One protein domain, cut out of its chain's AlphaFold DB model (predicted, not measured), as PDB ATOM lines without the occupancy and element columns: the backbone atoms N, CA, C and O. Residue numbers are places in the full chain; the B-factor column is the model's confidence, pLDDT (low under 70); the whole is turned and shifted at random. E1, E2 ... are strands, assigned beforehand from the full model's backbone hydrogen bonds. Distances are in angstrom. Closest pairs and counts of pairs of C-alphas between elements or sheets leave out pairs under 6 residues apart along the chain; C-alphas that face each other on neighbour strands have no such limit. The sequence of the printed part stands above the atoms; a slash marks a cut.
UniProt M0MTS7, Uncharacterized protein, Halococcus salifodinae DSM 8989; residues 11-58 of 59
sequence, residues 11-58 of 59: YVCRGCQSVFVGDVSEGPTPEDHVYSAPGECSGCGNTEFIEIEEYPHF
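Overview. This is residues 11 to 58 of the 59 residues of an uncharacterized protein of Halococcus salifodinae DSM 8989 (UniProt M0MTS7). With little regular structure, this is a small three-stranded sheet, E2 - E1 - E5, lengthened by a hairpin, E3 and E4; residues 37 to 48 lead back to E5. The printed part has 48 residues, no named helix and five strands, E1 to E5 along the chain, holding 17 residues: all strand, both sheets antiparallel. It is only just loose, close to compact, radius of gyration of the C-alphas 11.9 A, spans 34 by 23 by 12 A.

Arrangement. E1, residues 11 to 13, is antiparallel to E5, residues 49 to 51; N 12 and O 50, 2.8 A apart, are within hydrogen-bond range. E2, residues 19 to 21, forms a hairpin with E1, N 11 to O 20 2.8 A. E2 runs on into E3, residues 23 to 26, at 23 degrees. E3 and E4, residues 33 to 36, form a hairpin, N 25 to O 34 2.8 A. E3 and E5 are apart.

Along the chain. E3 is 10.4 A long, E4 10.0 A. C-alpha 11 begins E1 at (41.092, 8.714, 14.249); C-alpha 51 ends E5 at (43.872, 10.700, 11.433).

Size, cuts and confidence. The farthest C-alphas, of Thr 29 and Cys 44, are 34.7 A apart. The link E4 to E5 is long. The printed part has no cut; no printed residue is under 70 in pLDDT.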
ATOM      1  N   TYR A  11      40.454   7.660  13.479       98.00
ATOM      2  CA  TYR A  11      41.092   8.714  14.249       98.00
ATOM      3  C   TYR A  11      41.691   8.139  15.532       98.00
ATOM      4  O   TYR A  11      41.058   7.354  16.240       98.00
ATOM      5  N   VAL A  12      42.913   8.541  15.862       98.00
ATOM      6  CA  VAL A  12      43.618   8.147  17.083       98.00
ATOM      7  C   VAL A  12      43.488   9.255  18.119       98.00
ATOM      8  O   VAL A  12      43.854  10.405  17.876       98.00
ATOM      9  N   CYS A  13      42.991   8.918  19.309       97.94
ATOM     10  CA  CYS A  13      42.971   9.853  20.427       97.94
ATOM     11  C   CYS A  13      44.401  10.156  20.890       97.94
ATOM     12  O   CYS A  13      45.124   9.255  21.321       97.94
ATOM     13  N   ARG A  14      44.791  11.433  20.914       96.12
ATOM     14  CA  ARG A  14      46.147  11.842  21.320       96.12
ATOM     15  C   ARG A  14      46.419  11.686  22.823       96.12
ATOM     16  O   ARG A  14      47.573  11.680  23.233       96.12
ATOM     17  N   GLY A  15      45.374  11.528  23.640       95.88
ATOM     18  CA  GLY A  15      45.495  11.348  25.090       95.88
ATOM     19  C   GLY A  15      45.687   9.895  25.534       95.88
ATOM     20  O   GLY A  15      46.476   9.633  26.435       95.88
ATOM     21  N   CYS A  16      44.964   8.947  24.925       97.19
ATOM     22  CA  CYS A  16      44.978   7.536  25.346       97.19
ATOM     23  C   CYS A  16      45.280   6.527  24.228       97.19
ATOM     24  O   CYS A  16      45.262   5.327  24.486       97.19
ATOM     25  N   GLN A  17      45.533   6.992  23.001       96.12
ATOM     26  CA  GLN A  17      45.895   6.174  21.833       96.12
ATOM     27  C   GLN A  17      44.842   5.136  21.404       96.12
ATOM     28  O   GLN A  17      45.129   4.246  20.608       96.12
ATOM     29  N   SER A  18      43.604   5.253  21.891       97.50
ATOM     30  CA  SER A  18      42.481   4.462  21.377       97.50
ATOM     31  C   SER A  18      42.069   4.947  19.982       97.50
ATOM     32  O   SER A  18      42.130   6.148  19.705       97.50
ATOM     33  N   VAL A  19      41.648   4.014  19.125       97.81
ATOM     34  CA  VAL A  19      41.201   4.278  17.747       97.81
ATOM     35  C   VAL A  19      39.679   4.381  17.703       97.81
ATOM     36  O   VAL A  19      38.983   3.539  18.271       97.81
ATOM     37  N   PHE A  20      39.177   5.394  17.006       97.88
ATOM     38  CA  PHE A  20      37.760   5.683  16.824       97.88
ATOM     39  C   PHE A  20      37.434   5.789  15.338       97.88
ATOM     40  O   PHE A  20      38.273   6.204  14.542       97.88
ATOM     41  N   VAL A  21      36.210   5.418  14.976       96.88
ATOM     42  CA  VAL A  21      35.655   5.711  13.650       96.88
ATOM     43  C   VAL A  21      35.224   7.178  13.627       96.88
ATOM     44  O   VAL A  21      34.751   7.679  14.648       96.88
ATOM     45  N   GLY A  22      35.412   7.855  12.494       95.88
ATOM     46  CA  GLY A  22      34.941   9.223  12.302       95.88
ATOM     47  C   GLY A  22      33.417   9.342  12.347       95.88
ATOM     48  O   GLY A  22      32.691   8.428  11.948       95.88
ATOM     49  N   ASP A  23      32.938  10.496  12.802       95.19
ATOM     50  CA  ASP A  23      31.535  10.873  12.690       95.19
ATOM     51  C   ASP A  23      31.204  11.120  11.213       95.19
ATOM     52  O   ASP A  23      31.904  11.872  10.534       95.19
ATOM     53  N   VAL A  24      30.151  10.471  10.710       94.44
ATOM     54  CA  VAL A  24      29.752  10.554   9.299       94.44
ATOM     55  C   VAL A  24      28.781  11.707   9.063       94.44
ATOM     56  O   VAL A  24      27.807  11.891   9.798       94.44
ATOM     57  N   SER A  25      29.019  12.457   7.994       92.75
ATOM     58  CA  SER A  25      28.129  13.498   7.489       92.75
ATOM     59  C   SER A  25      27.945  13.370   5.976       92.75
ATOM     60  O   SER A  25      28.791  12.804   5.281       92.75
ATOM     61  N   GLU A  26      26.807  13.853   5.470       89.88
ATOM     62  CA  GLU A  26      26.528  13.863   4.031       89.88
ATOM     63  C   GLU A  26      27.460  14.855   3.320       89.88
ATOM     64  O   GLU A  26      27.572  16.019   3.715       89.88
ATOM     65  N   GLY A  27      28.124  14.389   2.266       85.06
ATOM     66  CA  GLY A  27      28.941  15.206   1.384       85.06
ATOM     67  C   GLY A  27      28.129  15.904   0.286       85.06
ATOM     68  O   GLY A  27      26.896  15.916   0.295       85.06
ATOM     69  N   PRO A  28      28.814  16.522  -0.696       83.75
ATOM     70  CA  PRO A  28      28.164  17.235  -1.797       83.75
ATOM     71  C   PRO A  28      27.298  16.340  -2.692       83.75
ATOM     72  O   PRO A  28      26.405  16.846  -3.379       83.75
ATOM     73  N   THR A  29      27.565  15.032  -2.709       83.00
ATOM     74  CA  THR A  29      26.774  14.035  -3.432       83.00
ATOM     75  C   THR A  29      26.321  12.902  -2.498       83.00
ATOM     76  O   THR A  29      26.944  12.683  -1.462       83.00
ATOM     77  N   PRO A  30      25.257  12.148  -2.844       74.94
ATOM     78  CA  PRO A  30      24.754  11.037  -2.020       74.94
ATOM     79  C   PRO A  30      25.733   9.868  -1.833       74.94
ATOM     80  O   PRO A  30      25.451   8.957  -1.061       74.94
ATOM     81  N   GLU A  31      26.818   9.851  -2.602       80.19
ATOM     82  CA  GLU A  31      27.882   8.847  -2.562       80.19
ATOM     83  C   GLU A  31      29.166   9.374  -1.901       80.19
ATOM     84  O   GLU A  31      30.095   8.601  -1.692       80.19
ATOM     85  N   ASP A  32      29.196  10.657  -1.521       83.94
ATOM     86  CA  ASP A  32      30.291  11.262  -0.772       83.94
ATOM     87  C   ASP A  32      29.950  11.262   0.721       83.94
ATOM     88  O   ASP A  32      29.084  12.014   1.174       83.94
ATOM     89  N   HIS A  33      30.655  10.456   1.509       89.69
ATOM     90  CA  HIS A  33      30.658  10.592   2.962       89.69
ATOM     91  C   HIS A  33      31.824  11.481   3.382       89.69
ATOM     92  O   HIS A  33      32.957  11.288   2.947       89.69
ATOM     93  N   VAL A  34      31.543  12.460   4.238       92.88
ATOM     94  CA  VAL A  34      32.580  13.262   4.888       92.88
ATOM     95  C   VAL A  34      32.687  12.794   6.324       92.88
ATOM     96  O   VAL A  34      31.688  12.774   7.051       92.88
ATOM     97  N   TYR A  35      33.898  12.432   6.727       95.00
ATOM     98  CA  TYR A  35      34.194  12.024   8.087       95.00
ATOM     99  C   TYR A  35      34.861  13.171   8.842       95.00
ATOM    100  O   TYR A  35      35.587  13.985   8.274       95.00
ATOM    101  N   SER A  36      34.590  13.251  10.139       96.31
ATOM    102  CA  SER A  36      35.330  14.116  11.050       96.31
ATOM    103  C   SER A  36      35.679  13.377  12.331       96.31
ATOM    104  O   SER A  36      34.985  12.441  12.732       96.31
ATOM    105  N   ALA A  37      36.726  13.827  13.020       97.06
ATOM    106  CA  ALA A  37      37.059  13.299  14.333       97.06
ATOM    107  C   ALA A  37      35.873  13.434  15.316       97.06
ATOM    108  O   ALA A  37      35.165  14.446  15.270       97.06
ATOM    109  N   PRO A  38      35.697  12.476  16.246       96.25
ATOM    110  CA  PRO A  38      34.716  12.604  17.317       96.25
ATOM    111  C   PRO A  38      34.943  13.860  18.161       96.25
ATOM    112  O   PRO A  38      36.081  14.254  18.420       96.25
ATOM    113  N   GLY A  39      33.860  14.453  18.668       96.44
ATOM    114  CA  GLY A  39      33.948  15.652  19.513       96.44
ATOM    115  C   GLY A  39      34.671  15.434  20.852       96.44
ATOM    116  O   GLY A  39      35.324  16.347  21.354       96.44
ATOM    117  N   GLU A  40      34.578  14.234  21.430       97.75
ATOM    118  CA  GLU A  40      35.231  13.866  22.691       97.75
ATOM    119  C   GLU A  40      35.530  12.358  22.739       97.75
ATOM    120  O   GLU A  40      34.731  11.524  22.310       97.75
ATOM    121  N   CYS A  41      36.685  11.985  23.290       98.06
ATOM    122  CA  CYS A  41      37.070  10.596  23.489       98.06
ATOM    123  C   CYS A  41      36.284   9.962  24.641       98.06
ATOM    124  O   CYS A  41      36.510  10.288  25.806       98.06
ATOM    125  N   SER A  42      35.469   8.949  24.344       96.75
ATOM    126  CA  SER A  42      34.703   8.211  25.363       96.75
ATOM    127  C   SER A  42      35.564   7.433  26.371       96.75
ATOM    128  O   SER A  42      35.059   7.011  27.410       96.75
ATOM    129  N   GLY A  43      36.856   7.233  26.083       96.62
ATOM    130  CA  GLY A  43      37.794   6.537  26.965       96.62
ATOM    131  C   GLY A  43      38.495   7.437  27.987       96.62
ATOM    132  O   GLY A  43      38.744   6.998  29.107       96.62
ATOM    133  N   CYS A  44      38.835   8.680  27.624       97.94
ATOM    134  CA  CYS A  44      39.628   9.567  28.489       97.94
ATOM    135  C   CYS A  44      39.164  11.031  28.544       97.94
ATOM    136  O   CYS A  44      39.786  11.822  29.247       97.94
ATOM    137  N   GLY A  45      38.111  11.407  27.815       97.94
ATOM    138  CA  GLY A  45      37.586  12.776  27.764       97.94
ATOM    139  C   GLY A  45      38.431  13.765  26.953       97.94
ATOM    140  O   GLY A  45      38.136  14.955  26.943       97.94
ATOM    141  N   ASN A  46      39.500  13.319  26.285       97.44
ATOM    142  CA  ASN A  46      40.310  14.197  25.437       97.44
ATOM    143  C   ASN A  46      39.557  14.585  24.156       97.44
ATOM    144  O   ASN A  46      38.846  13.759  23.588       97.44
ATOM    145  N   THR A  47      39.785  15.797  23.660       97.69
ATOM    146  CA  THR A  47      39.158  16.317  22.431       97.69
ATOM    147  C   THR A  47      40.124  16.377  21.248       97.69
ATOM    148  O   THR A  47      39.723  16.698  20.134       97.69
ATOM    149  N   GLU A  48      41.406  16.063  21.463       97.19
ATOM    150  CA  GLU A  48      42.404  16.053  20.396       97.19
ATOM    151  C   GLU A  48      42.556  14.663  19.773       97.19
ATOM    152  O   GLU A  48      42.900  13.676  20.444       97.19
ATOM    153  N   PHE A  49      42.368  14.626  18.459       97.94
ATOM    154  CA  PHE A  49      42.491  13.450  17.611       97.94
ATOM    155  C   PHE A  49      43.416  13.743  16.432       97.94
ATOM    156  O   PHE A  49      43.667  14.900  16.100       97.94
ATOM    157  N   ILE A  50      43.933  12.683  15.825       97.06
ATOM    158  CA  ILE A  50      44.698  12.723  14.579       97.06
ATOM    159  C   ILE A  50      44.229  11.579  13.686       97.06
ATOM    160  O   ILE A  50      43.878  10.518  14.204       97.06
ATOM    161  N   GLU A  51      44.197  11.774  12.373       97.00
ATOM    162  CA  GLU A  51      43.872  10.700  11.433       97.00
ATOM    163  C   GLU A  51      44.869   9.542  11.569       97.00
ATOM    164  O   GLU A  51      46.060   9.735  11.836       97.00
ATOM    165  N   ILE A  52      44.392   8.306  11.411       96.38
ATOM    166  CA  ILE A  52      45.224   7.110  11.602       96.38
ATOM    167  C   ILE A  52      46.404   7.057  10.627       96.38
ATOM    168  O   ILE A  52      47.445   6.495  10.960       96.38
ATOM    169  N   GLU A  53      46.248   7.653   9.446       94.44
ATOM    170  CA  GLU A  53      47.280   7.734   8.412       94.44
ATOM    171  C   GLU A  53      48.392   8.716   8.801       94.44
ATOM    172  O   GLU A  53      49.560   8.496   8.481       94.44
ATOM    173  N   GLU A  54      48.052   9.755   9.568       94.06
ATOM    174  CA  GLU A  54      49.001  10.743  10.079       94.06
ATOM    175  C   GLU A  54      49.630  10.330  11.420       94.06
ATOM    176  O   GLU A  54      50.729  10.778  11.754       94.06
ATOM    177  N   TYR A  55      48.985   9.444  12.186       92.81
ATOM    178  CA  TYR A  55      49.470   9.010  13.501       92.81
ATOM    179  C   TYR A  55      50.930   8.501  13.514       92.81
ATOM    180  O   TYR A  55      51.669   8.886  14.419       92.81
ATOM    181  N   PRO A  56      51.423   7.708  12.538       89.69
ATOM    182  CA  PRO A  56      52.829   7.286  12.500       89.69
ATOM    183  C   PRO A  56      53.835   8.429  12.298       89.69
ATOM    184  O   PRO A  56      55.021   8.255  12.578       89.69
ATOM    185  N   HIS A  57      53.385   9.574  11.783       87.25
ATOM    186  CA  HIS A  57      54.204  10.769  11.570       87.25
ATOM    187  C   HIS A  57      54.176  11.724  12.766       87.25
ATOM    188  O   HIS A  57      54.961  12.670  12.823       87.25
ATOM    189  N   PHE A  58      53.295  11.462  13.729       76.31
ATOM    190  CA  PHE A  58      53.173  12.209  14.965       76.31
ATOM    191  C   PHE A  58      54.164  11.670  16.012       76.31
ATOM    192  O   PHE A  58      53.989  10.569  16.538       76.31
TER     193      PHE A  58